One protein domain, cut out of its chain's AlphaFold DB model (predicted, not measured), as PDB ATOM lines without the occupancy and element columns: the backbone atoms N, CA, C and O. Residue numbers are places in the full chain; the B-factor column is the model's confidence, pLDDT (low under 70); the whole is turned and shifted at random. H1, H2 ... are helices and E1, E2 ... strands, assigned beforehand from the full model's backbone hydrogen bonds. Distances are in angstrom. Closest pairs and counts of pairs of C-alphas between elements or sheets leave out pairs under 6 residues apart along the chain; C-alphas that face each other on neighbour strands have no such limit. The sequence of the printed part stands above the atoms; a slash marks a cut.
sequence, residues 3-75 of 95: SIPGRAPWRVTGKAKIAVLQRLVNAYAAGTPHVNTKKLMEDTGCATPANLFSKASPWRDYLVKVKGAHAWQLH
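AT A GLANCE: This is residues 3 to 75 of the 95 residues of an uncharacterized protein of Ralstonia solanacearum (UniProt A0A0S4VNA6). Look for a small three-stranded sheet with one long helix, H1, crossing one of its faces; three short helices, H2, H3 and H4, sit round this pair. A tail, residues 3 to 14, has no named element and stays 11 to 18 A from the mean of the C-alphas. The printed part has 73 residues, in chain order H1 E1 H2 H3 H4 E2 E3; the sheet's order is E1 E3 E2, all antiparallel, and the class is mixed. It is compact and rounded, with a radius of gyration of the C-alphas of 11.4 A and spans of 30 by 26 by 21 A.

HOW THE PARTS SIT: Begin at inner strand E3, residues 71 to 74. It forms a hairpin with E2, residues 63 to 65, where N 73 and O 64 are 2.8 A apart, within hydrogen-bond range. Edge strand E1, residues 34 to 36, is its other antiparallel neighbour, with N 35 and O 72 at 2.8 A. H1, residues 15 to 29, is on the sheet at a height of 9.2 A, across the strands at 67 degrees to E3 on the local plane: two layers, a helix on one face of a sheet. The closest C-alphas of H1 and E3 are Leu 24 and Leu 74, 5.7 A. H2, residues 37 to 41, is on the same face and touches H1 with residues 20 to 24 of H1 alone; the closest C-alphas are Val 20 and Leu 40, 5.7 A. H3, residues 49 to 52, only just touches H1, with 3 pairs of C-alphas within 8 A, through residues 16 to 20 of H1 alone, closest at Lys 17 and Leu 52, 6.7 A. H4, residues 58 to 62, only grazes the sheet with residues 59 to 62, and is apart from H1. Every O i to N i+4 pair is within range in H1 and H2; H4 has 0 of 1, but 2 of 2 O i to N i+3 pairs, and H3 is too short for an i+4 pair.

IN THESE COORDINATES: Find C-alpha 15 at (20.741, 26.899, 123.905); from there H1 runs 20.6 A to C-alpha 29. E3 runs 10.5 A to C-alpha 74 at (9.048, 14.234, 129.502).

THE WHOLE: The C-alphas farthest apart, Ala 8 and Gly 68, are 31.7 A apart. The printed part has no cut and no long link. Confidence is low, under 70, at residues 3 to 9 and 11.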
ATOM      1  N   SER A   3      12.467  26.288 134.375       60.97
ATOM      2  CA  SER A   3      11.610  26.080 135.548       60.97
ATOM      3  C   SER A   3      10.436  25.186 135.180       60.97
ATOM      4  O   SER A   3       9.683  25.505 134.261       60.97
ATOM      5  N   ILE A   4      10.274  24.081 135.905       64.44
ATOM      6  CA  ILE A   4       9.087  23.228 135.809       64.44
ATOM      7  C   ILE A   4       8.165  23.568 136.980       64.44
ATOM      8  O   ILE A   4       8.639  23.603 138.117       64.44
ATOM      9  N   PRO A   5       6.865  23.815 136.744       58.78
ATOM     10  CA  PRO A   5       5.913  24.063 137.822       58.78
ATOM     11  C   PRO A   5       5.929  22.914 138.841       58.78
ATOM     12  O   PRO A   5       5.681  21.766 138.478       58.78
ATOM     13  N   GLY A   6       6.232  23.222 140.106       57.66
ATOM     14  CA  GLY A   6       6.274  22.237 141.194       57.66
ATOM     15  C   GLY A   6       7.594  21.479 141.366       57.66
ATOM     16  O   GLY A   6       7.598  20.500 142.101       57.66
ATOM     17  N   ARG A   7       8.691  21.901 140.715       62.41
ATOM     18  CA  ARG A   7      10.041  21.336 140.914       62.41
ATOM     19  C   ARG A   7      11.116  22.411 141.031       62.41
ATOM     20  O   ARG A   7      10.934  23.541 140.568       62.41
ATOM     21  N   ALA A   8      12.263  22.031 141.593       63.88
ATOM     22  CA  ALA A   8      13.460  22.867 141.610       63.88
ATOM     23  C   ALA A   8      13.872  23.311 140.184       63.88
ATOM     24  O   ALA A   8      13.764  22.529 139.233       63.88
ATOM     25  N   PRO A   9      14.345  24.560 140.003       65.75
ATOM     26  CA  PRO A   9      14.753  25.065 138.700       65.75
ATOM     27  C   PRO A   9      15.962  24.291 138.172       65.75
ATOM     28  O   PRO A   9      17.007  24.201 138.810       65.75
ATOM     29  N   TRP A  10      15.828  23.778 136.959       73.19
ATOM     30  CA  TRP A  10      16.845  23.009 136.264       73.19
ATOM     31  C   TRP A  10      17.948  23.927 135.731       73.19
ATOM     32  O   TRP A  10      17.715  24.847 134.924       73.19
ATOM     33  N   ARG A  11      19.183  23.664 136.166       69.50
ATOM     34  CA  ARG A  11      20.390  24.302 135.628       69.50
ATOM     35  C   ARG A  11      20.817  23.573 134.366       69.50
ATOM     36  O   ARG A  11      21.624  22.663 134.416       69.50
ATOM     37  N   VAL A  12      20.257  23.984 133.234       71.81
ATOM     38  CA  VAL A  12      20.632  23.484 131.904       71.81
ATOM     39  C   VAL A  12      21.567  24.492 131.242       71.81
ATOM     40  O   VAL A  12      21.214  25.671 131.132       71.81
ATOM     41  N   THR A  13      22.725  24.036 130.764       73.06
ATOM     42  CA  THR A  13      23.656  24.857 129.978       73.06
ATOM     43  C   THR A  13      23.534  24.536 128.481       73.06
ATOM     44  O   THR A  13      23.356  23.387 128.085       73.06
ATOM     45  N   GLY A  14      23.579  25.557 127.621       77.44
ATOM     46  CA  GLY A  14      23.489  25.398 126.161       77.44
ATOM     47  C   GLY A  14      22.087  25.612 125.570       77.44
ATOM     48  O   GLY A  14      21.103  24.990 125.969       77.44
ATOM     49  N   LYS A  15      22.005  26.485 124.551       81.75
ATOM     50  CA  LYS A  15      20.741  26.899 123.905       81.75
ATOM     51  C   LYS A  15      19.939  25.722 123.343       81.75
ATOM     52  O   LYS A  15      18.728  25.676 123.526       81.75
ATOM     53  N   ALA A  16      20.611  24.763 122.708       84.25
ATOM     54  CA  ALA A  16      19.961  23.590 122.133       84.25
ATOM     55  C   ALA A  16      19.351  22.675 123.213       84.25
ATOM     56  O   ALA A  16      18.191  22.285 123.088       84.25
ATOM     57  N   LYS A  17      20.083  22.392 124.306       83.00
ATOM     58  CA  LYS A  17      19.568  21.598 125.440       83.00
ATOM     59  C   LYS A  17      18.337  22.264 126.061       83.00
ATOM     60  O   LYS A  17      17.319  21.607 126.268       83.00
ATOM     61  N   ILE A  18      18.423  23.578 126.299       85.00
ATOM     62  CA  ILE A  18      17.318  24.375 126.843       85.00
ATOM     63  C   ILE A  18      16.104  24.302 125.913       85.00
ATOM     64  O   ILE A  18      15.017  24.000 126.385       85.00
ATOM     65  N   ALA A  19      16.276  24.500 124.603       87.38
ATOM     66  CA  ALA A  19      15.172  24.459 123.643       87.38
ATOM     67  C   ALA A  19      14.440  23.104 123.638       87.38
ATOM     68  O   ALA A  19      13.208  23.069 123.659       87.38
ATOM     69  N   VAL A  20      15.182  21.991 123.667       87.81
ATOM     70  CA  VAL A  20      14.609  20.633 123.718       87.81
ATOM     71  C   VAL A  20      13.808  20.413 124.994       87.81
ATOM     72  O   VAL A  20      12.642  20.016 124.926       87.81
ATOM     73  N   LEU A  21      14.403  20.701 126.154       85.50
ATOM     74  CA  LEU A  21      13.729  20.517 127.440       85.50
ATOM     75  C   LEU A  21      12.522  21.447 127.565       85.50
ATOM     76  O   LEU A  21      11.454  21.009 127.977       85.50
ATOM     77  N   GLN A  22      12.634  22.698 127.123       85.81
ATOM     78  CA  GLN A  22      11.542  23.667 127.173       85.81
ATOM     79  C   GLN A  22      10.354  23.252 126.303       85.81
ATOM     80  O   GLN A  22       9.208  23.393 126.725       85.81
ATOM     81  N   ARG A  23      10.595  22.671 125.122       88.44
ATOM     82  CA  ARG A  23       9.521  22.115 124.282       88.44
ATOM     83  C   ARG A  23       8.793  20.965 124.968       88.44
ATOM     84  O   ARG A  23       7.571  20.902 124.889       88.44
ATOM     85  N   LEU A  24       9.521  20.086 125.650       87.69
ATOM     86  CA  LEU A  24       8.934  18.970 126.393       87.69
ATOM     87  C   LEU A  24       8.165  19.428 127.628       87.69
ATOM     88  O   LEU A  24       7.068  18.936 127.865       87.69
ATOM     89  N   VAL A  25       8.697  20.398 128.374       85.50
ATOM     90  CA  VAL A  25       8.012  21.009 129.522       85.50
ATOM     91  C   VAL A  25       6.727  21.698 129.080       85.50
ATOM     92  O   VAL A  25       5.684  21.476 129.686       85.50
ATOM     93  N   ASN A  26       6.765  22.463 127.987       86.75
ATOM     94  CA  ASN A  26       5.571  23.096 127.425       86.75
ATOM     95  C   ASN A  26       4.532  22.058 126.985       86.75
ATOM     96  O   ASN A  26       3.346  22.225 127.248       86.75
ATOM     97  N   ALA A  27       4.970  20.981 126.333       87.06
ATOM     98  CA  ALA A  27       4.096  19.902 125.887       87.06
ATOM     99  C   ALA A  27       3.459  19.151 127.071       87.06
ATOM    100  O   ALA A  27       2.264  18.866 127.056       87.06
ATOM    101  N   TYR A  28       4.240  18.902 128.125       84.50
ATOM    102  CA  TYR A  28       3.768  18.330 129.382       84.50
ATOM    103  C   TYR A  28       2.741  19.243 130.071       84.50
ATOM    104  O   TYR A  28       1.656  18.786 130.420       84.50
ATOM    105  N   ALA A  29       3.034  20.541 130.188       81.94
ATOM    106  CA  ALA A  29       2.129  21.533 130.771       81.94
ATOM    107  C   ALA A  29       0.835  21.720 129.956       81.94
ATOM    108  O   ALA A  29      -0.220  21.979 130.525       81.94
ATOM    109  N   ALA A  30       0.898  21.546 128.634       84.44
ATOM    110  CA  ALA A  30      -0.261  21.586 127.743       84.44
ATOM    111  C   ALA A  30      -1.131  20.312 127.801       84.44
ATOM    112  O   ALA A  30      -2.151  20.243 127.118       84.44
ATOM    113  N   GLY A  31      -0.734  19.287 128.567       79.88
ATOM    114  CA  GLY A  31      -1.432  18.000 128.629       79.88
ATOM    115  C   GLY A  31      -1.195  17.096 127.411       79.88
ATOM    116  O   GLY A  31      -1.791  16.026 127.312       79.88
ATOM    117  N   THR A  32      -0.303  17.487 126.494       82.19
ATOM    118  CA  THR A  32       0.097  16.702 125.318       82.19
ATOM    119  C   THR A  32       1.574  16.316 125.435       82.19
ATOM    120  O   THR A  32       2.413  16.917 124.769       82.19
ATOM    121  N   PRO A  33       1.940  15.324 126.265       80.12
ATOM    122  CA  PRO A  33       3.336  15.063 126.626       80.12
ATOM    123  C   PRO A  33       4.200  14.549 125.464       80.12
ATOM    124  O   PRO A  33       5.419  14.504 125.589       80.12
ATOM    125  N   HIS A  34       3.600  14.165 124.335       86.88
ATOM    126  CA  HIS A  34       4.306  13.634 123.175       86.88
ATOM    127  C   HIS A  34       4.751  14.748 122.220       86.88
ATOM    128  O   HIS A  34       3.935  15.396 121.565       86.88
ATOM    129  N   VAL A  35       6.060  14.904 122.052       88.88
ATOM    130  CA  VAL A  35       6.662  15.811 121.073       88.88
ATOM    131  C   VAL A  35       7.364  14.995 119.998       88.88
ATOM    132  O   VAL A  35       8.240  14.182 120.277       88.88
ATOM    133  N   ASN A  36       6.989  15.210 118.738       90.00
ATOM    134  CA  ASN A  36       7.616  14.531 117.606       90.00
ATOM    135  C   ASN A  36       9.111  14.892 117.528       90.00
ATOM    136  O   ASN A  36       9.463  16.060 117.657       90.00
ATOM    137  N   THR A  37       9.986  13.918 117.272       86.75
ATOM    138  CA  THR A  37      11.452  14.077 117.275       86.75
ATOM    139  C   THR A  37      11.896  15.199 116.339       86.75
ATOM    140  O   THR A  37      12.769  15.980 116.698       86.75
ATOM    141  N   LYS A  38      11.257  15.336 115.170       86.19
ATOM    142  CA  LYS A  38      11.563  16.415 114.220       86.19
ATOM    143  C   LYS A  38      11.315  17.797 114.832       86.19
ATOM    144  O   LYS A  38      12.189  18.649 114.779       86.19
ATOM    145  N   LYS A  39      10.151  17.980 115.463       87.31
ATOM    146  CA  LYS A  39       9.766  19.227 116.142       87.31
ATOM    147  C   LYS A  39      10.563  19.444 117.427       87.31
ATOM    148  O   LYS A  39      10.815  20.573 117.818       87.31
ATOM    149  N   LEU A  40      10.967  18.363 118.089       86.62
ATOM    150  CA  LEU A  40      11.796  18.417 119.283       86.62
ATOM    151  C   LEU A  40      13.193  18.956 118.962       86.62
ATOM    152  O   LEU A  40      13.666  19.844 119.663       86.62
ATOM    153  N   MET A  41      13.811  18.444 117.897       88.06
ATOM    154  CA  MET A  41      15.186  18.755 117.492       88.06
ATOM    155  C   MET A  41      15.297  19.953 116.537       88.06
ATOM    156  O   MET A  41      16.403  20.335 116.155       88.06
ATOM    157  N   GLU A  42      14.178  20.564 116.157       86.75
ATOM    158  CA  GLU A  42      14.138  21.760 115.309       86.75
ATOM    159  C   GLU A  42      15.030  22.872 115.906       86.75
ATOM    160  O   GLU A  42      15.015  23.082 117.115       86.75
ATOM    161  N   ASP A  43      15.862  23.536 115.107       80.94
ATOM    162  CA  ASP A  43      16.808  24.584 115.558       80.94
ATOM    163  C   ASP A  43      17.902  24.162 116.560       80.94
ATOM    164  O   ASP A  43      18.680  24.995 117.022       80.94
ATOM    165  N   THR A  44      18.023  22.875 116.896       80.25
ATOM    166  CA  THR A  44      19.086  22.403 117.806       80.25
ATOM    167  C   THR A  44      20.403  22.104 117.097       80.25
ATOM    168  O   THR A  44      21.439  22.011 117.750       80.25
ATOM    169  N   GLY A  45      20.370  21.895 115.776       76.88
ATOM    170  CA  GLY A  45      21.520  21.427 114.993       76.88
ATOM    171  C   GLY A  45      21.912  19.961 115.239       76.88
ATOM    172  O   GLY A  45      22.847  19.474 114.611       76.88
ATOM    173  N   CYS A  46      21.209  19.233 116.115       77.50
ATOM    174  CA  CYS A  46      21.490  17.832 116.430       77.50
ATOM    175  C   CYS A  46      20.442  16.889 115.820       77.50
ATOM    176  O   CYS A  46      19.252  17.186 115.793       77.50
ATOM    177  N   ALA A  47      20.875  15.702 115.385       73.19
ATOM    178  CA  ALA A  47      19.980  14.710 114.781       73.19
ATOM    179  C   ALA A  47      19.059  14.017 115.803       73.19
ATOM    180  O   ALA A  47      17.923  13.667 115.490       73.19
ATOM    181  N   THR A  48      19.544  13.792 117.029       72.88
ATOM    182  CA  THR A  48      18.783  13.124 118.096       72.88
ATOM    183  C   THR A  48      19.114  13.721 119.463       72.88
ATOM    184  O   THR A  48      20.230  14.214 119.652       72.88
ATOM    185  N   PRO A  49      18.196  13.655 120.444       75.94
ATOM    186  CA  PRO A  49      18.492  14.130 121.792       75.94
ATOM    187  C   PRO A  49      19.626  13.321 122.445       75.94
ATOM    188  O   PRO A  49      20.382  13.870 123.230       75.94
ATOM    189  N   ALA A  50      19.840  12.060 122.056       72.75
ATOM    190  CA  ALA A  50      20.984  11.270 122.523       72.75
ATOM    191  C   ALA A  50      22.353  11.802 122.045       72.75
ATOM    192  O   ALA A  50      23.356  11.510 122.683       72.75
ATOM    193  N   ASN A  51      22.401  12.575 120.950       78.50
ATOM    194  CA  ASN A  51      23.613  13.297 120.539       78.50
ATOM    195  C   ASN A  51      23.763  14.639 121.265       78.50
ATOM    196  O   ASN A  51      24.868  15.157 121.360       78.50
ATOM    197  N   LEU A  52      22.652  15.220 121.719       82.12
ATOM    198  CA  LEU A  52      22.627  16.521 122.381       82.12
ATOM    199  C   LEU A  52      22.938  16.417 123.883       82.12
ATOM    200  O   LEU A  52      23.560  17.309 124.454       82.12
ATOM    201  N   PHE A  53      22.494  15.332 124.516       80.88
ATOM    202  CA  PHE A  53      22.761  15.016 125.914       80.88
ATOM    203  C   PHE A  53      23.802  13.902 125.989       80.88
ATOM    204  O   PHE A  53      23.583  12.808 125.462       80.88
ATOM    205  N   SER A  54      24.920  14.168 126.664       74.81
ATOM    206  CA  SER A  54      25.969  13.178 126.905       74.81
ATOM    207  C   SER A  54      25.422  11.981 127.685       74.81
ATOM    208  O   SER A  54      24.404  12.072 128.371       74.81
ATOM    209  N   LYS A  55      26.103  10.831 127.620       72.69
ATOM    210  CA  LYS A  55      25.675   9.629 128.359       72.69
ATOM    211  C   LYS A  55      25.578   9.848 129.872       72.69
ATOM    212  O   LYS A  55      24.733   9.206 130.480       72.69
ATOM    213  N   ALA A  56      26.409  10.731 130.423       70.81
ATOM    214  CA  ALA A  56      26.424  11.110 131.832       70.81
ATOM    215  C   ALA A  56      25.479  12.284 132.163       70.81
ATOM    216  O   ALA A  56      25.289  12.613 133.329       70.81
ATOM    217  N   SER A  57      24.809  12.871 131.161       72.38
ATOM    218  CA  SER A  57      23.821  13.915 131.411       72.38
ATOM    219  C   SER A  57      22.594  13.330 132.114       72.38
ATOM    220  O   SER A  57      21.894  12.501 131.517       72.38
ATOM    221  N   PRO A  58      22.250  13.834 133.309       74.25
ATOM    222  CA  PRO A  58      21.147  13.296 134.098       74.25
ATOM    223  C   PRO A  58      19.779  13.593 133.448       74.25
ATOM    224  O   PRO A  58      18.778  12.946 133.733       74.25
ATOM    225  N   TRP A  59      19.740  14.499 132.461       76.44
ATOM    226  CA  TRP A  59      18.574  14.780 131.618       76.44
ATOM    227  C   TRP A  59      18.099  13.591 130.775       76.44
ATOM    228  O   TRP A  59      16.934  13.564 130.381       76.44
ATOM    229  N   ARG A  60      18.969  12.617 130.463       77.69
ATOM    230  CA  ARG A  60      18.580  11.464 129.632       77.69
ATOM    231  C   ARG A  60      17.506  10.609 130.298       77.69
ATOM    232  O   ARG A  60      16.639  10.114 129.586       77.69
ATOM    233  N   ASP A  61      17.518  10.498 131.622       78.81
ATOM    234  CA  ASP A  61      16.511   9.753 132.386       78.81
ATOM    235  C   ASP A  61      15.122  10.406 132.336       78.81
ATOM    236  O   ASP A  61      14.096   9.730 132.401       78.81
ATOM    237  N   TYR A  62      15.081  11.720 132.114       80.31
ATOM    238  CA  TYR A  62      13.847  12.490 131.959       80.31
ATOM    239  C   TYR A  62      13.292  12.452 130.528       80.31
ATOM    240  O   TYR A  62      12.149  12.842 130.283       80.31
ATOM    241  N   LEU A  63      14.088  12.001 129.559       84.50
ATOM    242  CA  LEU A  63      13.762  11.988 128.136       84.50
ATOM    243  C   LEU A  63      13.395  10.572 127.701       84.50
ATOM    244  O   LEU A  63      14.261   9.764 127.366       84.50
ATOM    245  N   VAL A  64      12.099  10.274 127.623       86.31
ATOM    246  CA  VAL A  64      11.634   8.938 127.231       86.31
ATOM    247  C   VAL A  64      11.122   8.950 125.799       86.31
ATOM    248  O   VAL A  64      10.235   9.721 125.437       86.31
ATOM    249  N   LYS A  65      11.662   8.058 124.966       87.25
ATOM    250  CA  LYS A  65      11.134   7.821 123.620       87.25
ATOM    251  C   LYS A  65       9.842   7.006 123.710       87.25
ATOM    252  O   LYS A  65       9.813   5.940 124.323       87.25
ATOM    253  N   VAL A  66       8.791   7.478 123.051       85.56
ATOM    254  CA  VAL A  66       7.497   6.791 122.978       85.56
ATOM    255  C   VAL A  66       7.642   5.546 122.096       85.56
ATOM    256  O   VAL A  66       8.047   5.639 120.934       85.56
ATOM    257  N   LYS A  67       7.329   4.356 122.626       80.25
ATOM    258  CA  LYS A  67       7.360   3.112 121.835       80.25
ATOM    259  C   LYS A  67       6.327   3.177 120.709       80.25
ATOM    260  O   LYS A  67       5.181   3.540 120.937       80.25
ATOM    261  N   GLY A  68       6.740   2.812 119.495       83.06
ATOM    262  CA  GLY A  68       5.873   2.826 118.310       83.06
ATOM    263  C   GLY A  68       5.682   4.200 117.659       83.06
ATOM    264  O   GLY A  68       5.030   4.282 116.625       83.06
ATOM    265  N   ALA A  69       6.280   5.267 118.204       82.56
ATOM    266  CA  ALA A  69       6.223   6.603 117.621       82.56
ATOM    267  C   ALA A  69       7.617   7.232 117.510       82.56
ATOM    268  O   ALA A  69       8.514   7.005 118.322       82.56
ATOM    269  N   HIS A  70       7.796   8.109 116.524       84.12
ATOM    270  CA  HIS A  70       8.967   8.987 116.447       84.12
ATOM    271  C   HIS A  70       8.808  10.189 117.387       84.12
ATOM    272  O   HIS A  70       9.078  11.321 116.998       84.12
ATOM    273  N   ALA A  71       8.359   9.966 118.621       87.50
ATOM    274  CA  ALA A  71       8.074  11.010 119.595       87.50
ATOM    275  C   ALA A  71       8.824  10.774 120.907       87.50
ATOM    276  O   ALA A  71       9.200   9.650 121.241       87.50
ATOM    277  N   TRP A  72       9.022  11.860 121.637       90.06
ATOM    278  CA  TRP A  72       9.622  11.894 122.958       90.06
ATOM    279  C   TRP A  72       8.646  12.520 123.929       90.06
ATOM    280  O   TRP A  72       7.856  13.382 123.551       90.06
ATOM    281  N   GLN A  73       8.731  12.095 125.175       88.69
ATOM    282  CA  GLN A  73       7.958  12.651 126.261       88.69
ATOM    283  C   GLN A  73       8.851  12.948 127.451       88.69
ATOM    284  O   GLN A  73       9.868  12.280 127.666       88.69
ATOM    285  N   LEU A  74       8.441  13.952 128.218       87.12
ATOM    286  CA  LEU A  74       9.048  14.234 129.502       87.12
ATOM    287  C   LEU A  74       8.565  13.191 130.506       87.12
ATOM    288  O   LEU A  74       7.367  13.087 130.774       87.12
ATOM    289  N   HIS A  75       9.492  12.419 131.051       83.69
ATOM    290  CA  HIS A  75       9.242  11.566 132.195       83.69
ATOM    291  C   HIS A  75       9.743  12.287 133.438       83.69
ATOM    292  O   HIS A  75      10.937  12.500 133.606       83.69
TER     293      HIS A  75